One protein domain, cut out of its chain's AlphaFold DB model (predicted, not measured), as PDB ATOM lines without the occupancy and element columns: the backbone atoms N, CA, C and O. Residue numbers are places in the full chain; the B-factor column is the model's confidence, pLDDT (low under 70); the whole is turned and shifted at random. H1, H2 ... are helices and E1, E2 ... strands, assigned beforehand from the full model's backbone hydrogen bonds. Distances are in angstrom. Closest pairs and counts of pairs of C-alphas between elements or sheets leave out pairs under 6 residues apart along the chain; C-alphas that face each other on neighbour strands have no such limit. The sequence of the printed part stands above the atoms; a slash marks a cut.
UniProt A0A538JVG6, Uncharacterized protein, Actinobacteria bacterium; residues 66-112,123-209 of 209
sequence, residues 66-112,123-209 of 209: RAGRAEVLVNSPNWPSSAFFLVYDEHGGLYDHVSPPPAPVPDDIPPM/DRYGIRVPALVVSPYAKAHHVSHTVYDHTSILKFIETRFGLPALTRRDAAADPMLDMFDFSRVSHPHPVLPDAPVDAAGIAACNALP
ATOM      1  N   ARG A  66      42.569 -22.723  24.216       49.38
ATOM      2  CA  ARG A  66      43.441 -23.711  24.858       49.38
ATOM      3  C   ARG A  66      43.632 -24.820  23.841       49.38
ATOM      4  O   ARG A  66      42.663 -25.154  23.162       49.38
ATOM      5  N   ALA A  67      44.842 -25.370  23.778       56.31
ATOM      6  CA  ALA A  67      45.133 -26.510  22.923       56.31
ATOM      7  C   ALA A  67      44.097 -27.619  23.152       56.31
ATOM      8  O   ALA A  67      43.738 -27.924  24.301       56.31
ATOM      9  N   GLY A  68      43.587 -28.183  22.059       68.50
ATOM     10  CA  GLY A  68      42.620 -29.275  22.115       68.50
ATOM     11  C   GLY A  68      43.208 -30.487  22.845       68.50
ATOM     12  O   GLY A  68      44.419 -30.691  22.872       68.50
ATOM     13  N   ARG A  69      42.373 -31.344  23.445       72.81
ATOM     14  CA  ARG A  69      42.878 -32.559  24.126       72.81
ATOM     15  C   ARG A  69      43.648 -33.481  23.174       72.81
ATOM     16  O   ARG A  69      44.663 -34.040  23.574       72.81
ATOM     17  N   ALA A  70      43.185 -33.590  21.929       77.38
ATOM     18  CA  ALA A  70      43.888 -34.311  20.873       77.38
ATOM     19  C   ALA A  70      45.239 -33.654  20.542       77.38
ATOM     20  O   ALA A  70      46.239 -34.348  20.428       77.38
ATOM     21  N   GLU A  71      45.294 -32.323  20.480       81.06
ATOM     22  CA  GLU A  71      46.516 -31.558  20.197       81.06
ATOM     23  C   GLU A  71      47.596 -31.765  21.261       81.06
ATOM     24  O   GLU A  71      48.763 -31.977  20.940       81.06
ATOM     25  N   VAL A  72      47.201 -31.784  22.538       82.50
ATOM     26  CA  VAL A  72      48.123 -32.095  23.641       82.50
ATOM     27  C   VAL A  72      48.689 -33.507  23.500       82.50
ATOM     28  O   VAL A  72      49.867 -33.719  23.773       82.50
ATOM     29  N   LEU A  73      47.871 -34.479  23.087       85.25
ATOM     30  CA  LEU A  73      48.326 -35.856  22.909       85.25
ATOM     31  C   LEU A  73      49.254 -36.001  21.697       85.25
ATOM     32  O   LEU A  73      50.299 -36.633  21.828       85.25
ATOM     33  N   VAL A  74      48.894 -35.396  20.563       87.44
ATOM     34  CA  VAL A  74      49.666 -35.410  19.310       87.44
ATOM     35  C   VAL A  74      51.067 -34.827  19.504       87.44
ATOM     36  O   VAL A  74      52.038 -35.372  18.990       87.44
ATOM     37  N   ASN A  75      51.185 -33.764  20.299       87.50
ATOM     38  CA  ASN A  75      52.469 -33.128  20.600       87.50
ATOM     39  C   ASN A  75      53.216 -33.775  21.783       87.50
ATOM     40  O   ASN A  75      54.267 -33.284  22.193       87.50
ATOM     41  N   SER A  76      52.685 -34.857  22.363       86.75
ATOM     42  CA  SER A  76      53.308 -35.537  23.502       86.75
ATOM     43  C   SER A  76      54.277 -36.640  23.060       86.75
ATOM     44  O   SER A  76      54.065 -37.269  22.021       86.75
ATOM     45  N   PRO A  77      55.281 -36.992  23.887       90.00
ATOM     46  CA  PRO A  77      56.172 -38.123  23.609       90.00
ATOM     47  C   PRO A  77      55.447 -39.479  23.558       90.00
ATOM     48  O   PRO A  77      56.008 -40.451  23.064       90.00
ATOM     49  N   ASN A  78      54.201 -39.559  24.043       90.19
ATOM     50  CA  ASN A  78      53.400 -40.784  24.013       90.19
ATOM     51  C   ASN A  78      52.642 -40.977  22.690       90.19
ATOM     52  O   ASN A  78      52.051 -42.040  22.489       90.19
ATOM     53  N   TRP A  79      52.625 -39.978  21.798       92.06
ATOM     54  CA  TRP A  79      51.894 -40.049  20.530       92.06
ATOM     55  C   TRP A  79      52.184 -41.325  19.717       92.06
ATOM     56  O   TRP A  79      51.206 -41.975  19.341       92.06
ATOM     57  N   PRO A  80      53.447 -41.780  19.536       93.44
ATOM     58  CA  PRO A  80      53.767 -42.950  18.706       93.44
ATOM     59  C   PRO A  80      53.114 -44.270  19.144       93.44
ATOM     60  O   PRO A  80      53.085 -45.227  18.373       93.44
ATOM     61  N   SER A  81      52.597 -44.337  20.372       90.62
ATOM     62  CA  SER A  81      51.949 -45.519  20.947       90.62
ATOM     63  C   SER A  81      50.539 -45.229  21.468       90.62
ATOM     64  O   SER A  81      50.067 -45.914  22.377       90.62
ATOM     65  N   SER A  82      49.884 -44.183  20.959       93.00
ATOM     66  CA  SER A  82      48.587 -43.726  21.458       93.00
ATOM     67  C   SER A  82      47.438 -43.996  20.487       93.00
ATOM     68  O   SER A  82      47.581 -43.916  19.266       93.00
ATOM     69  N   ALA A  83      46.265 -44.252  21.060       93.50
ATOM     70  CA  ALA A  83      44.980 -44.202  20.378       93.50
ATOM     71  C   ALA A  83      44.045 -43.291  21.179       93.50
ATOM     72  O   ALA A  83      43.917 -43.432  22.396       93.50
ATOM     73  N   PHE A  84      43.429 -42.330  20.499       93.44
ATOM     74  CA  PHE A  84      42.467 -41.400  21.069       93.44
ATOM     75  C   PHE A  84      41.108 -41.617  20.416       93.44
ATOM     76  O   PHE A  84      40.966 -41.467  19.204       93.44
ATOM     77  N   PHE A  85      40.123 -41.960  21.238       93.88
ATOM     78  CA  PHE A  85      38.739 -42.143  20.829       93.88
ATOM     79  C   PHE A  85      37.951 -40.910  21.261       93.88
ATOM     80  O   PHE A  85      37.905 -40.583  22.449       93.88
ATOM     81  N   LEU A  86      37.360 -40.216  20.295       92.25
ATOM     82  CA  LEU A  86      36.385 -39.164  20.540       92.25
ATOM     83  C   LEU A  86      35.009 -39.731  20.217       92.25
ATOM     84  O   LEU A  86      34.723 -40.035  19.063       92.25
ATOM     85  N   VAL A  87      34.183 -39.869  21.243       92.06
ATOM     86  CA  VAL A  87      32.800 -40.331  21.136       92.06
ATOM     87  C   VAL A  87      31.910 -39.405  21.946       92.06
ATOM     88  O   VAL A  87      32.381 -38.782  22.901       92.06
ATOM     89  N   TYR A  88      30.645 -39.330  21.560       90.12
ATOM     90  CA  TYR A  88      29.611 -38.663  22.342       90.12
ATOM     91  C   TYR A  88      28.967 -39.686  23.274       90.12
ATOM     92  O   TYR A  88      28.882 -40.871  22.932       90.12
ATOM     93  N   ASP A  89      28.552 -39.262  24.465       89.62
ATOM     94  CA  ASP A  89      27.864 -40.158  25.398       89.62
ATOM     95  C   ASP A  89      26.418 -40.426  24.955       89.62
ATOM     96  O   ASP A  89      25.927 -41.543  25.118       89.62
ATOM     97  N   GLU A  90      25.776 -39.442  24.321       88.44
ATOM     98  CA  GLU A  90      24.419 -39.529  23.784       88.44
ATOM     99  C   GLU A  90      24.210 -38.655  22.516       88.44
ATOM    100  O   GLU A  90      25.148 -38.064  21.984       88.44
ATOM    101  N   HIS A  91      22.992 -38.640  21.962       86.75
ATOM    102  CA  HIS A  91      22.667 -38.107  20.623       86.75
ATOM    103  C   HIS A  91      22.123 -36.660  20.599       86.75
ATOM    104  O   HIS A  91      21.835 -36.110  19.535       86.75
ATOM    105  N   GLY A  92      21.931 -36.032  21.752       84.38
ATOM    106  CA  GLY A  92      21.415 -34.679  21.939       84.38
ATOM    107  C   GLY A  92      19.915 -34.519  21.703       84.38
ATOM    108  O   GLY A  92      19.438 -33.385  21.667       84.38
ATOM    109  N   GLY A  93      19.163 -35.606  21.485       84.56
ATOM    110  CA  GLY A  93      17.747 -35.543  21.093       84.56
ATOM    111  C   GLY A  93      17.510 -35.118  19.638       84.56
ATOM    112  O   GLY A  93      16.367 -34.881  19.245       84.56
ATOM    113  N   LEU A  94      18.570 -34.992  18.834       83.69
ATOM    114  CA  LEU A  94      18.459 -34.660  17.416       83.69
ATOM    115  C   LEU A  94      17.997 -35.878  16.611       83.69
ATOM    116  O   LEU A  94      18.303 -37.021  16.942       83.69
ATOM    117  N   TYR A  95      17.263 -35.623  15.529       90.56
ATOM    118  CA  TYR A  95      16.782 -36.684  14.651       90.56
ATOM    119  C   TYR A  95      17.945 -37.398  13.948       90.56
ATOM    120  O   TYR A  95      18.757 -36.764  13.274       90.56
ATOM    121  N   ASP A  96      17.953 -38.726  14.037       92.62
ATOM    122  CA  ASP A  96      18.763 -39.609  13.202       92.62
ATOM    123  C   ASP A  96      17.827 -40.505  12.381       92.62
ATOM    124  O   ASP A  96      16.819 -41.005  12.880       92.62
ATOM    125  N   HIS A  97      18.148 -40.690  11.102       95.56
ATOM    126  CA  HIS A  97      17.305 -41.446  10.176       95.56
ATOM    127  C   HIS A  97      17.462 -42.968  10.294       95.56
ATOM    128  O   HIS A  97      16.662 -43.704   9.720       95.56
ATOM    129  N   VAL A  98      18.498 -43.459  10.978       94.38
ATOM    130  CA  VAL A  98      18.763 -44.890  11.122       94.38
ATOM    131  C   VAL A  98      18.102 -45.393  12.394       94.38
ATOM    132  O   VAL A  98      18.426 -44.972  13.504       94.38
ATOM    133  N   SER A  99      17.186 -46.344  12.230       94.00
ATOM    134  CA  SER A  99      16.583 -47.039  13.362       94.00
ATOM    135  C   SER A  99      17.641 -47.848  14.125       94.00
ATOM    136  O   SER A  99      18.405 -48.579  13.488       94.00
ATOM    137  N   PRO A 100      17.688 -47.767  15.469       92.75
ATOM    138  CA  PRO A 100      18.657 -48.524  16.252       92.75
ATOM    139  C   PRO A 100      18.529 -50.040  16.043       92.75
ATOM    140  O   PRO A 100      17.428 -50.578  16.214       92.75
ATOM    141  N   PRO A 101      19.623 -50.744  15.695       94.12
ATOM    142  CA  PRO A 101      19.573 -52.181  15.480       94.12
ATOM    143  C   PRO A 101      19.433 -52.964  16.799       94.12
ATOM    144  O   PRO A 101      19.761 -52.439  17.872       94.12
ATOM    145  N   PRO A 102      18.965 -54.228  16.739       95.19
ATOM    146  CA  PRO A 102      18.978 -55.144  17.877       95.19
ATOM    147  C   PRO A 102      20.387 -55.345  18.429       95.19
ATOM    148  O   PRO A 102      21.372 -55.233  17.699       95.19
ATOM    149  N   ALA A 103      20.476 -55.681  19.710       95.25
ATOM    150  CA  ALA A 103      21.741 -55.814  20.404       95.25
ATOM    151  C   ALA A 103      21.652 -56.854  21.541       95.25
ATOM    152  O   ALA A 103      20.616 -56.948  22.194       95.25
ATOM    153  N   PRO A 104      22.722 -57.607  21.860       94.12
ATOM    154  CA  PRO A 104      22.663 -58.665  22.878       94.12
ATOM    155  C   PRO A 104      22.394 -58.135  24.288       94.12
ATOM    156  O   PRO A 104      23.135 -57.276  24.758       94.12
ATOM    157  N   VAL A 105      21.392 -58.670  24.989       94.75
ATOM    158  CA  VAL A 105      21.111 -58.298  26.389       94.75
ATOM    159  C   VAL A 105      22.389 -58.461  27.232       94.75
ATOM    160  O   VAL A 105      23.012 -59.529  27.164       94.75
ATOM    161  N   PRO A 106      22.810 -57.438  28.004       93.88
ATOM    162  CA  PRO A 106      24.130 -57.418  28.637       93.88
ATOM    163  C   PRO A 106      24.327 -58.572  29.623       93.88
ATOM    164  O   PRO A 106      25.380 -59.208  29.631       93.88
ATOM    165  N   ASP A 107      23.304 -58.893  30.404       93.81
ATOM    166  CA  ASP A 107      23.323 -59.911  31.448       93.81
ATOM    167  C   ASP A 107      21.884 -60.370  31.742       93.81
ATOM    168  O   ASP A 107      20.956 -60.026  31.009       93.81
ATOM    169  N   ASP A 108      21.703 -61.219  32.749       93.25
ATOM    170  CA  ASP A 108      20.384 -61.713  33.155       93.25
ATOM    171  C   ASP A 108      19.739 -60.827  34.243       93.25
ATOM    172  O   ASP A 108      18.773 -61.237  34.890       93.25
ATOM    173  N   ILE A 109      20.267 -59.615  34.475       90.25
ATOM    174  CA  ILE A 109      19.736 -58.673  35.462       90.25
ATOM    175  C   ILE A 109      18.586 -57.890  34.809       90.25
ATOM    176  O   ILE A 109      18.794 -57.172  33.828       90.25
ATOM    177  N   PRO A 110      17.350 -58.000  35.327       86.50
ATOM    178  CA  PRO A 110      16.214 -57.301  34.744       86.50
ATOM    179  C   PRO A 110      16.325 -55.778  34.938       86.50
ATOM    180  O   PRO A 110      16.918 -55.315  35.918       86.50
ATOM    181  N   PRO A 111      15.705 -54.977  34.049       86.50
ATOM    182  CA  PRO A 111      15.658 -53.529  34.201       86.50
ATOM    183  C   PRO A 111      14.963 -53.126  35.509       86.50
ATOM    184  O   PRO A 111      13.914 -53.661  35.875       86.50
ATOM    185  N   MET A 112      15.534 -52.139  36.198       87.56
ATOM    186  CA  MET A 112      14.939 -51.536  37.392       87.56
ATOM    187  C   MET A 112      13.898 -50.492  36.977       87.56
ATOM    188  O   MET A 112      14.232 -49.323  36.806       87.56
ATOM    189  N   ASP A 123      17.826 -54.911  24.786       92.88
ATOM    190  CA  ASP A 123      18.037 -55.805  23.643       92.88
ATOM    191  C   ASP A 123      18.205 -55.039  22.318       92.88
ATOM    192  O   ASP A 123      18.103 -55.591  21.221       92.88
ATOM    193  N   ARG A 124      18.458 -53.732  22.411       93.12
ATOM    194  CA  ARG A 124      18.602 -52.823  21.276       93.12
ATOM    195  C   ARG A 124      19.643 -51.758  21.586       93.12
ATOM    196  O   ARG A 124      19.793 -51.350  22.739       93.12
ATOM    197  N   TYR A 125      20.342 -51.302  20.554       94.12
ATOM    198  CA  TYR A 125      21.226 -50.149  20.663       94.12
ATOM    199  C   TYR A 125      20.449 -48.836  20.838       94.12
ATOM    200  O   TYR A 125      19.225 -48.772  20.676       94.12
ATOM    201  N   GLY A 126      21.183 -47.781  21.190       91.00
ATOM    202  CA  GLY A 126      20.684 -46.411  21.183       91.00
ATOM    203  C   GLY A 126      20.719 -45.779  19.790       91.00
ATOM    204  O   GLY A 126      21.136 -46.394  18.807       91.00
ATOM    205  N   ILE A 127      20.289 -44.519  19.720       93.25
ATOM    206  CA  ILE A 127      20.482 -43.680  18.534       93.25
ATOM    207  C   ILE A 127      21.984 -43.514  18.276       93.25
ATOM    208  O   ILE A 127      22.784 -43.482  19.215       93.25
ATOM    209  N   ARG A 128      22.368 -43.430  16.999       94.88
ATOM    210  CA  ARG A 128      23.771 -43.277  16.613       94.88
ATOM    211  C   ARG A 128      24.362 -41.998  17.195       94.88
ATOM    212  O   ARG A 128      23.720 -40.952  17.234       94.88
ATOM    213  N   VAL A 129      25.628 -42.103  17.570       94.50
ATOM    214  CA  VAL A 129      26.459 -40.989  18.012       94.50
ATOM    215  C   VAL A 129      27.711 -40.904  17.139       94.50
ATOM    216  O   VAL A 129      28.180 -41.935  16.651       94.50
ATOM    217  N   PRO A 130      28.283 -39.709  16.921       94.00
ATOM    218  CA  PRO A 130      29.554 -39.597  16.221       94.00
ATOM    219  C   PRO A 130      30.681 -40.304  16.983       94.00
ATOM    220  O   PRO A 130      30.782 -40.210  18.207       94.00
ATOM    221  N   ALA A 131      31.570 -40.955  16.235       94.50
ATOM    222  CA  ALA A 131      32.781 -41.575  16.752       94.50
ATOM    223  C   ALA A 131      33.964 -41.275  15.823       94.50
ATOM    224  O   ALA A 131      33.855 -41.385  14.602       94.50
ATOM    225  N   LEU A 132      35.101 -40.905  16.406       94.06
ATOM    226  CA  LEU A 132      36.347 -40.632  15.698       94.06
ATOM    227  C   LEU A 132      37.516 -41.314  16.408       94.06
ATOM    228  O   LEU A 132      37.655 -41.238  17.631       94.06
ATOM    229  N   VAL A 133      38.397 -41.919  15.615       94.31
ATOM    230  CA  VAL A 133      39.656 -42.511  16.072       94.31
ATOM    231  C   VAL A 133      40.818 -41.660  15.572       94.31
ATOM    232  O   VAL A 133      40.948 -41.408  14.377       94.31
ATOM    233  N   VAL A 134      41.685 -41.234  16.488       92.75
ATOM    234  CA  VAL A 134      42.889 -40.447  16.198       92.75
ATOM    235  C   VAL A 134      44.107 -41.196  16.736       92.75
ATOM    236  O   VAL A 134      44.224 -41.444  17.936       92.75
ATOM    237  N   SER A 135      45.014 -41.594  15.845       94.69
ATOM    238  CA  SER A 135      46.206 -42.382  16.185       94.69
ATOM    239  C   SER A 135      47.256 -42.292  15.071       94.69
ATOM    240  O   SER A 135      46.869 -42.124  13.906       94.69
ATOM    241  N   PRO A 136      48.561 -42.491  15.363       95.31
ATOM    242  CA  PRO A 136      49.562 -42.697  14.318       95.31
ATOM    243  C   PRO A 136      49.216 -43.855  13.374       95.31
ATOM    244  O   PRO A 136      49.595 -43.811  12.205       95.31
ATOM    245  N   TYR A 137      48.474 -44.851  13.868       96.00
ATOM    246  CA  TYR A 137      48.066 -46.054  13.136       96.00
ATOM    247  C   TYR A 137      46.632 -45.988  12.601       96.00
ATOM    248  O   TYR A 137      46.162 -46.955  12.014       96.00
ATOM    249  N   ALA A 138      45.901 -44.890  12.811       95.50
ATOM    250  CA  ALA A 138      44.564 -44.755  12.235       95.50
ATOM    251  C   ALA A 138      44.662 -44.725  10.702       95.50
ATOM    252  O   ALA A 138      45.564 -44.086  10.149       95.50
ATOM    253  N   LYS A 139      43.736 -45.391  10.007       95.00
ATOM    254  CA  LYS A 139      43.666 -45.332   8.542       95.00
ATOM    255  C   LYS A 139      43.319 -43.910   8.092       95.00
ATOM    256  O   LYS A 139      42.365 -43.306   8.578       95.00
ATOM    257  N   ALA A 140      44.098 -43.366   7.160       90.88
ATOM    258  CA  ALA A 140      43.835 -42.048   6.587       90.88
ATOM    259  C   ALA A 140      42.602 -42.091   5.671       90.88
ATOM    260  O   ALA A 140      42.438 -43.042   4.909       90.88
ATOM    261  N   HIS A 141      41.763 -41.051   5.724       91.06
ATOM    262  CA  HIS A 141      40.567 -40.905   4.877       91.06
ATOM    263  C   HIS A 141      39.626 -42.120   4.902       91.06
ATOM    264  O   HIS A 141      39.022 -42.472   3.891       91.06
ATOM    265  N   HIS A 142      39.515 -42.769   6.059       95.19
ATOM    266  CA  HIS A 142      38.710 -43.967   6.221       95.19
ATOM    267  C   HIS A 142      37.444 -43.678   7.024       95.19
ATOM    268  O   HIS A 142      37.491 -43.046   8.079       95.19
ATOM    269  N   VAL A 143      36.320 -44.177   6.518       97.12
ATOM    270  CA  VAL A 143      35.038 -44.222   7.217       97.12
ATOM    271  C   VAL A 143      34.666 -45.690   7.323       97.12
ATOM    272  O   VAL A 143      34.507 -46.350   6.296       97.12
ATOM    273  N   SER A 144      34.562 -46.203   8.548       96.75
ATOM    274  CA  SER A 144      34.030 -47.546   8.751       96.75
ATOM    275  C   SER A 144      32.505 -47.527   8.738       96.75
ATOM    276  O   SER A 144      31.863 -46.580   9.198       96.75
ATOM    277  N   HIS A 145      31.939 -48.600   8.193       96.12
ATOM    278  CA  HIS A 145      30.507 -48.884   8.185       96.12
ATOM    279  C   HIS A 145      30.155 -50.082   9.079       96.12
ATOM    280  O   HIS A 145      29.014 -50.543   9.068       96.12
ATOM    281  N   THR A 146      31.128 -50.585   9.842       96.25
ATOM    282  CA  THR A 146      30.911 -51.593  10.878       96.25
ATOM    283  C   THR A 146      30.039 -51.003  11.986       96.25
ATOM    284  O   THR A 146      30.120 -49.815  12.305       96.25
ATOM    285  N   VAL A 147      29.166 -51.826  12.567       95.38
ATOM    286  CA  VAL A 147      28.346 -51.411  13.709       95.38
ATOM    287  C   VAL A 147      29.212 -51.432  14.963       95.38
ATOM    288  O   VAL A 147      29.728 -52.480  15.342       95.38
ATOM    289  N   TYR A 148      29.328 -50.278  15.614       96.88
ATOM    290  CA  TYR A 148      29.967 -50.139  16.919       96.88
ATOM    291  C   TYR A 148      28.985 -49.589  17.940       96.88
ATOM    292  O   TYR A 148      28.047 -48.864  17.602       96.88
ATOM    293  N   ASP A 149      29.276 -49.866  19.201       95.75
ATOM    294  CA  ASP A 149      28.621 -49.246  20.344       95.75
ATOM    295  C   ASP A 149      29.676 -48.792  21.365       95.75
ATOM    296  O   ASP A 149      30.875 -48.998  21.170       95.75
ATOM    297  N   HIS A 150      29.279 -48.134  22.456       95.44
ATOM    298  CA  HIS A 150      30.239 -47.635  23.450       95.44
ATOM    299  C   HIS A 150      31.130 -48.736  24.044       95.44
ATOM    300  O   HIS A 150      32.271 -48.462  24.426       95.44
ATOM    301  N   THR A 151      30.656 -49.984  24.082       96.81
ATOM    302  CA  THR A 151      31.443 -51.134  24.536       96.81
ATOM    303  C   THR A 151      32.483 -51.599  23.516       96.81
ATOM    304  O   THR A 151      33.424 -52.279  23.909       96.81
ATOM    305  N   SER A 152      32.450 -51.141  22.260       97.88
ATOM    306  CA  SER A 152      33.536 -51.372  21.293       97.88
ATOM    307  C   SER A 152      34.880 -50.802  21.765       97.88
ATOM    308  O   SER A 152      35.933 -51.384  21.507       97.88
ATOM    309  N   ILE A 153      34.868 -49.708  22.540       97.50
ATOM    310  CA  ILE A 153      36.085 -49.172  23.173       97.50
ATOM    311  C   ILE A 153      36.586 -50.120  24.270       97.50
ATOM    312  O   ILE A 153      37.793 -50.334  24.393       97.50
ATOM    313  N   LEU A 154      35.675 -50.708  25.056       97.19
ATOM    314  CA  LEU A 154      36.033 -51.731  26.046       97.19
ATOM    315  C   LEU A 154      36.620 -52.954  25.346       97.19
ATOM    316  O   LEU A 154      37.725 -53.370  25.686       97.19
ATOM    317  N   LYS A 155      35.974 -53.425  24.278       98.00
ATOM    318  CA  LYS A 155      36.443 -54.548  23.470       98.00
ATOM    319  C   LYS A 155      37.814 -54.306  22.840       98.00
ATOM    320  O   LYS A 155      38.638 -55.221  22.791       98.00
ATOM    321  N   PHE A 156      38.105 -53.086  22.390       97.56
ATOM    322  CA  PHE A 156      39.441 -52.706  21.921       97.56
ATOM    323  C   PHE A 156      40.492 -52.861  23.031       97.56
ATOM    324  O   PHE A 156      41.559 -53.435  22.806       97.56
ATOM    325  N   ILE A 157      40.192 -52.376  24.241       97.12
ATOM    326  CA  ILE A 157      41.073 -52.491  25.413       97.12
ATOM    327  C   ILE A 157      41.269 -53.966  25.781       97.12
ATOM    328  O   ILE A 157      42.406 -54.408  25.946       97.12
ATOM    329  N   GLU A 158      40.188 -54.738  25.857       98.00
ATOM    330  CA  GLU A 158      40.217 -56.177  26.120       98.00
ATOM    331  C   GLU A 158      41.100 -56.912  25.118       98.00
ATOM    332  O   GLU A 158      42.013 -57.637  25.510       98.00
ATOM    333  N   THR A 159      40.902 -56.640  23.829       96.38
ATOM    334  CA  THR A 159      41.676 -57.243  22.740       96.38
ATOM    335  C   THR A 159      43.154 -56.862  22.829       96.38
ATOM    336  O   THR A 159      44.029 -57.706  22.643       96.38
ATOM    337  N   ARG A 160      43.466 -55.602  23.162       94.44
ATOM    338  CA  ARG A 160      44.851 -55.125  23.266       94.44
ATOM    339  C   ARG A 160      45.610 -55.738  24.443       94.44
ATOM    340  O   ARG A 160      46.831 -55.899  24.341       94.44
ATOM    341  N   PHE A 161      44.931 -56.000  25.557       94.94
ATOM    342  CA  PHE A 161      45.555 -56.438  26.812       94.94
ATOM    343  C   PHE A 161      45.259 -57.895  27.186       94.94
ATOM    344  O   PHE A 161      45.760 -58.352  28.209       94.94
ATOM    345  N   GLY A 162      44.491 -58.623  26.372       96.12
ATOM    346  CA  GLY A 162      44.098 -60.004  26.655       96.12
ATOM    347  C   GLY A 162      43.187 -60.119  27.879       96.12
ATOM    348  O   GLY A 162      43.357 -61.034  28.681       96.12
ATOM    349  N   LEU A 163      42.270 -59.165  28.064       96.94
ATOM    350  CA  LEU A 163      41.324 -59.176  29.184       96.94
ATOM    351  C   LEU A 163      40.030 -59.905  28.791       96.94
ATOM    352  O   LEU A 163      39.636 -59.846  27.625       96.94
ATOM    353  N   PRO A 164      39.357 -60.578  29.740       97.31
ATOM    354  CA  PRO A 164      38.034 -61.137  29.499       97.31
ATOM    355  C   PRO A 164      36.979 -60.026  29.403       97.31
ATOM    356  O   PRO A 164      37.139 -58.963  30.004       97.31
ATOM    357  N   ALA A 165      35.886 -60.320  28.702       97.50
ATOM    358  CA  ALA A 165      34.704 -59.465  28.672       97.50
ATOM    359  C   ALA A 165      34.020 -59.405  30.048       97.50
ATOM    360  O   ALA A 165      34.062 -60.371  30.817       97.50
ATOM    361  N   LEU A 166      33.370 -58.281  30.344       95.75
ATOM    362  CA  LEU A 166      32.638 -58.054  31.591       95.75
ATOM    363  C   LEU A 166      31.168 -58.483  31.493       95.75
ATOM    364  O   LEU A 166      30.566 -58.828  32.509       95.75
ATOM    365  N   THR A 167      30.586 -58.461  30.293       95.88
ATOM    366  CA  THR A 167      29.177 -58.775  30.019       95.88
ATOM    367  C   THR A 167      29.029 -59.556  28.706       95.88
ATOM    368  O   THR A 167      29.999 -59.875  28.023       95.88
ATOM    369  N   ARG A 168      27.794 -59.873  28.297       96.81
ATOM    370  CA  ARG A 168      27.523 -60.381  26.940       96.81
ATOM    371  C   ARG A 168      27.627 -59.286  25.871       96.81
ATOM    372  O   ARG A 168      27.793 -59.614  24.699       96.81
ATOM    373  N   ARG A 169      27.518 -58.004  26.248       96.06
ATOM    374  CA  ARG A 169      27.508 -56.875  25.304       96.06
ATOM    375  C   ARG A 169      28.895 -56.602  24.733       96.06
ATOM    376  O   ARG A 169      29.072 -56.692  23.526       96.06
ATOM    377  N   ASP A 170      29.860 -56.312  25.596       97.12
ATOM    378  CA  ASP A 170      31.270 -56.138  25.226       97.12
ATOM    379  C   ASP A 170      31.853 -57.429  24.636       97.12
ATOM    380  O   ASP A 170      32.584 -57.380  23.648       97.12
ATOM    381  N   ALA A 171      31.444 -58.603  25.133       97.75
ATOM    382  CA  ALA A 171      31.816 -59.877  24.516       97.75
ATOM    383  C   ALA A 171      31.460 -59.939  23.020       97.75
ATOM    384  O   ALA A 171      32.283 -60.418  22.234       97.75
ATOM    385  N   ALA A 172      30.280 -59.438  22.640       97.25
ATOM    386  CA  ALA A 172      29.770 -59.434  21.270       97.25
ATOM    387  C   ALA A 172      30.163 -58.195  20.443       97.25
ATOM    388  O   ALA A 172      29.942 -58.192  19.232       97.25
ATOM    389  N   ALA A 173      30.716 -57.154  21.068       97.56
ATOM    390  CA  ALA A 173      31.105 -55.929  20.383       97.56
ATOM    391  C   ALA A 173      32.291 -56.152  19.429       97.56
ATOM    392  O   ALA A 173      33.110 -57.059  19.609       97.56
ATOM    393  N   ASP A 174      32.407 -55.283  18.424       97.88
ATOM    394  CA  ASP A 174      33.583 -55.223  17.554       97.88
ATOM    395  C   ASP A 174      34.683 -54.345  18.196       97.88
ATOM    396  O   ASP A 174      34.365 -53.269  18.714       97.88
ATOM    397  N   PRO A 175      35.968 -54.757  18.183       96.88
ATOM    398  CA  PRO A 175      37.085 -53.992  18.748       96.88
ATOM    399  C   PRO A 175      37.513 -52.758  17.934       96.88
ATOM    400  O   PRO A 175      38.504 -52.131  18.294       96.88
ATOM    401  N   MET A 176      36.847 -52.395  16.836       97.06
ATOM    402  CA  MET A 176      37.199 -51.257  15.967       97.06
ATOM    403  C   MET A 176      38.569 -51.383  15.280       97.06
ATOM    404  O   MET A 176      39.183 -50.376  14.914       97.06
ATOM    405  N   LEU A 177      39.103 -52.599  15.123       96.69
ATOM    406  CA  LEU A 177      40.452 -52.797  14.570       96.69
ATOM    407  C   LEU A 177      40.545 -52.442  13.083       96.69
ATOM    408  O   LEU A 177      41.620 -52.090  12.606       96.69
ATOM    409  N   ASP A 178      39.431 -52.474  12.357       96.81
ATOM    410  CA  ASP A 178      39.349 -52.019  10.971       96.81
ATOM    411  C   ASP A 178      39.605 -50.511  10.815       96.81
ATOM    412  O   ASP A 178      39.987 -50.085   9.728       96.81
ATOM    413  N   MET A 179      39.504 -49.714  11.882       96.69
ATOM    414  CA  MET A 179      39.890 -48.296  11.877       96.69
ATOM    415  C   MET A 179      41.414 -48.086  11.896       96.69
ATOM    416  O   MET A 179      41.887 -46.966  11.671       96.69
ATOM    417  N   PHE A 180      42.194 -49.144  12.135       96.81
ATOM    418  CA  PHE A 180      43.647 -49.093  12.269       96.81
ATOM    419  C   PHE A 180      44.369 -49.889  11.176       96.81
ATOM    420  O   PHE A 180      43.894 -50.908  10.679       96.81
ATOM    421  N   ASP A 181      45.565 -49.427  10.829       95.69
ATOM    422  CA  ASP A 181      46.586 -50.178  10.108       95.69
ATOM    423  C   ASP A 181      47.867 -50.163  10.951       95.69
ATOM    424  O   ASP A 181      48.625 -49.196  10.952       95.69
ATOM    425  N   PHE A 182      48.098 -51.235  11.709       93.88
ATOM    426  CA  PHE A 182      49.272 -51.350  12.580       93.88
ATOM    427  C   PHE A 182      50.557 -51.726  11.831       93.88
ATOM    428  O   PHE A 182      51.629 -51.721  12.433       93.88
ATOM    429  N   SER A 183      50.480 -52.033  10.531       93.31
ATOM    430  CA  SER A 183      51.666 -52.319   9.711       93.31
ATOM    431  C   SER A 183      52.416 -51.048   9.294       93.31
ATOM    432  O   SER A 183      53.575 -51.107   8.887       93.31
ATOM    433  N   ARG A 184      51.761 -49.888   9.419       88.75
ATOM    434  CA  ARG A 184      52.241 -48.598   8.928       88.75
ATOM    435  C   ARG A 184      51.900 -47.477   9.904       88.75
ATOM    436  O   ARG A 184      50.765 -47.319  10.335       88.75
ATOM    437  N   VAL A 185      52.862 -46.586  10.141       90.69
ATOM    438  CA  VAL A 185      52.596 -45.304  10.807       90.69
ATOM    439  C   VAL A 185      52.134 -44.291   9.758       90.69
ATOM    440  O   VAL A 185      52.941 -43.752   9.005       90.69
ATOM    441  N   SER A 186      50.827 -44.038   9.687       87.88
ATOM    442  CA  SER A 186      50.228 -43.095   8.731       87.88
ATOM    443  C   SER A 186      50.302 -41.638   9.189       87.88
ATOM    444  O   SER A 186      50.390 -40.744   8.349       87.88
ATOM    445  N   HIS A 187      50.291 -41.391  10.502       87.75
ATOM    446  CA  HIS A 187      50.223 -40.041  11.072       87.75
ATOM    447  C   HIS A 187      51.297 -39.827  12.154       87.75
ATOM    448  O   HIS A 187      50.966 -39.710  13.334       87.75
ATOM    449  N   PRO A 188      52.596 -39.780  11.804       85.31
ATOM    450  CA  PRO A 188      53.661 -39.634  12.797       85.31
ATOM    451  C   PRO A 188      53.603 -38.284  13.523       85.31
ATOM    452  O   PRO A 188      53.837 -38.246  14.723       85.31
ATOM    453  N   HIS A 189      53.218 -37.206  12.831       82.25
ATOM    454  CA  HIS A 189      53.022 -35.868  13.402       82.25
ATOM    455  C   HIS A 189      51.913 -35.128  12.637       82.25
ATOM    456  O   HIS A 189      52.211 -34.336  11.741       82.25
ATOM    457  N   PRO A 190      50.625 -35.421  12.898       81.50
ATOM    458  CA  PRO A 190      49.540 -34.740  12.206       81.50
ATOM    459  C   PRO A 190      49.481 -33.268  12.625       81.50
ATOM    460  O   PRO A 190      49.476 -32.947  13.812       81.50
ATOM    461  N   VAL A 191      49.384 -32.374  11.644       80.44
ATOM    462  CA  VAL A 191      49.019 -30.978  11.899       80.44
ATOM    463  C   VAL A 191      47.506 -30.935  12.055       80.44
ATOM    464  O   VAL A 191      46.771 -31.211  11.107       80.44
ATOM    465  N   LEU A 192      47.038 -30.638  13.265       78.25
ATOM    466  CA  LEU A 192      45.613 -30.449  13.503       78.25
ATOM    467  C   LEU A 192      45.196 -29.072  12.974       78.25
ATOM    468  O   LEU A 192      45.899 -28.094  13.238       78.25
ATOM    469  N   PRO A 193      44.082 -28.974  12.229       76.12
ATOM    470  CA  PRO A 193      43.576 -27.682  11.803       76.12
ATOM    471  C   PRO A 193      43.159 -26.864  13.027       76.12
ATOM    472  O   PRO A 193      42.658 -27.411  14.016       76.12
ATOM    473  N   ASP A 194      43.320 -25.544  12.936       73.31
ATOM    474  CA  ASP A 194      42.686 -24.639  13.885       73.31
ATOM    475  C   ASP A 194      41.178 -24.923  13.906       73.31
ATOM    476  O   ASP A 194      40.553 -25.098  12.861       73.31
ATOM    477  N   ALA A 195      40.589 -24.956  15.101       68.88
ATOM    478  CA  ALA A 195      39.144 -25.001  15.275       68.88
ATOM    479  C   ALA A 195      38.633 -23.556  15.424       68.88
ATOM    480  O   ALA A 195      38.619 -23.033  16.548       68.88
ATOM    481  N   PRO A 196      38.280 -22.853  14.327       71.00
ATOM    482  CA  PRO A 196      37.771 -21.498  14.427       71.00
ATOM    483  C   PRO A 196      36.454 -21.513  15.196       71.00
ATOM    484  O   PRO A 196      35.549 -22.300  14.928       71.00
ATOM    485  N   VAL A 197      36.351 -20.616  16.169       73.50
ATOM    486  CA  VAL A 197      35.089 -20.350  16.848       73.50
ATOM    487  C   VAL A 197      34.318 -19.365  15.980       73.50
ATOM    488  O   VAL A 197      34.780 -18.239  15.787       73.50
ATOM    489  N   ASP A 198      33.155 -19.771  15.471       76.88
ATOM    490  CA  ASP A 198      32.256 -18.866  14.755       76.88
ATOM    491  C   ASP A 198      31.634 -17.865  15.738       76.88
ATOM    492  O   ASP A 198      30.603 -18.106  16.372       76.88
ATOM    493  N   ALA A 199      32.306 -16.728  15.898       80.62
ATOM    494  CA  ALA A 199      31.858 -15.663  16.781       80.62
ATOM    495  C   ALA A 199      30.512 -15.071  16.332       80.62
ATOM    496  O   ALA A 199      29.718 -14.675  17.187       80.62
ATOM    497  N   ALA A 200      30.242 -15.036  15.022       79.75
ATOM    498  CA  ALA A 200      28.991 -14.523  14.478       79.75
ATOM    499  C   ALA A 200      27.836 -15.488  14.771       79.75
ATOM    500  O   ALA A 200      26.804 -15.057  15.284       79.75
ATOM    501  N   GLY A 201      28.036 -16.790  14.556       77.12
ATOM    502  CA  GLY A 201      27.082 -17.831  14.931       77.12
ATOM    503  C   GLY A 201      26.802 -17.857  16.433       77.12
ATOM    504  O   GLY A 201      25.647 -17.912  16.849       77.12
ATOM    505  N   ILE A 202      27.831 -17.708  17.276       78.50
ATOM    506  CA  ILE A 202      27.641 -17.577  18.728       78.50
ATOM    507  C   ILE A 202      26.831 -16.322  19.067       78.50
ATOM    508  O   ILE A 202      25.932 -16.391  19.906       78.50
ATOM    509  N   ALA A 203      27.130 -15.175  18.457       80.06
ATOM    510  CA  ALA A 203      26.383 -13.942  18.696       80.06
ATOM    511  C   ALA A 203      24.911 -14.086  18.277       80.06
ATOM    512  O   ALA A 203      24.030 -13.741  19.062       80.06
ATOM    513  N   ALA A 204      24.647 -14.677  17.109       81.00
ATOM    514  CA  ALA A 204      23.301 -14.964  16.621       81.00
ATOM    515  C   ALA A 204      22.540 -15.899  17.574       81.00
ATOM    516  O   ALA A 204      21.433 -15.575  17.988       81.00
ATOM    517  N   CYS A 205      23.161 -16.996  18.022       72.31
ATOM    518  CA  CYS A 205      22.570 -17.917  18.998       72.31
ATOM    519  C   CYS A 205      22.257 -17.258  20.350       72.31
ATOM    520  O   CYS A 205      21.312 -17.660  21.021       72.31
ATOM    521  N   ASN A 206      23.052 -16.269  20.774       78.12
ATOM    522  CA  ASN A 206      22.796 -15.509  22.003       78.12
ATOM    523  C   ASN A 206      21.691 -14.455  21.842       78.12
ATOM    524  O   ASN A 206      21.187 -13.972  22.852       78.12
ATOM    525  N   ALA A 207      21.377 -14.062  20.607       79.56
ATOM    526  CA  ALA A 207      20.338 -13.089  20.288       79.56
ATOM    527  C   ALA A 207      18.973 -13.740  20.014       79.56
ATOM    528  O   ALA A 207      17.982 -13.024  19.879       79.56
ATOM    529  N   LEU A 208      18.913 -15.076  19.921       72.75
ATOM    530  CA  LEU A 208      17.649 -15.804  19.866       72.75
ATOM    531  C   LEU A 208      16.905 -15.642  21.209       72.75
ATOM    532  O   LEU A 208      17.553 -15.767  22.253       72.75
ATOM    533  N   PRO A 209      15.594 -15.329  21.180       65.06
ATOM    534  CA  PRO A 209      14.779 -15.097  22.372       65.06
ATOM    535  C   PRO A 209      14.616 -16.339  23.258       65.06
ATOM    536  O   PRO A 209      14.713 -17.475  22.735       65.06
TER     537      PRO A 209
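AT A GLANCE: This is residues 66 to 112 and 123 to 209 of the 209 residues of an uncharacterized protein of Actinobacteria bacterium (UniProt A0A538JVG6). Loops of little regular structure wind round an antiparallel ladder, E1 and E2, with H1 to one side, H2 and H3 to the other and residues 196 to 209, with H4, sticking out. Of 134 printed residues, 39 are in H1 E1 E2 H2 H3 H4, class mixed. It is loose, radius of gyration of the C-alphas 18.2 A, spanning 51 by 48 by 25 A.

HOW THE PARTS SIT: H1, residues 69 to 74, and E1, residues 84 to 87, have closest C-alphas 70 and 84, 7.2 A. E2, residues 131 to 134, has N 134 2.8 A from O 84, within hydrogen-bond range. H2, residues 151 to 161, touches H3, residues 168 to 172, closest at C-alphas 151 and 170, 5.1 A. Every helix O i to N i+4 pair is within range.

IN THESE COORDINATES: H1 begins at (42.878, -32.559, 24.126); H4, residues 199 to 207, after a long link, ends at (20.338, -13.089, 20.288).

THE WHOLE: Residues 113 to 122 are cut out across 14.7 A. Confidence is low at 66 to 68, 195, 209.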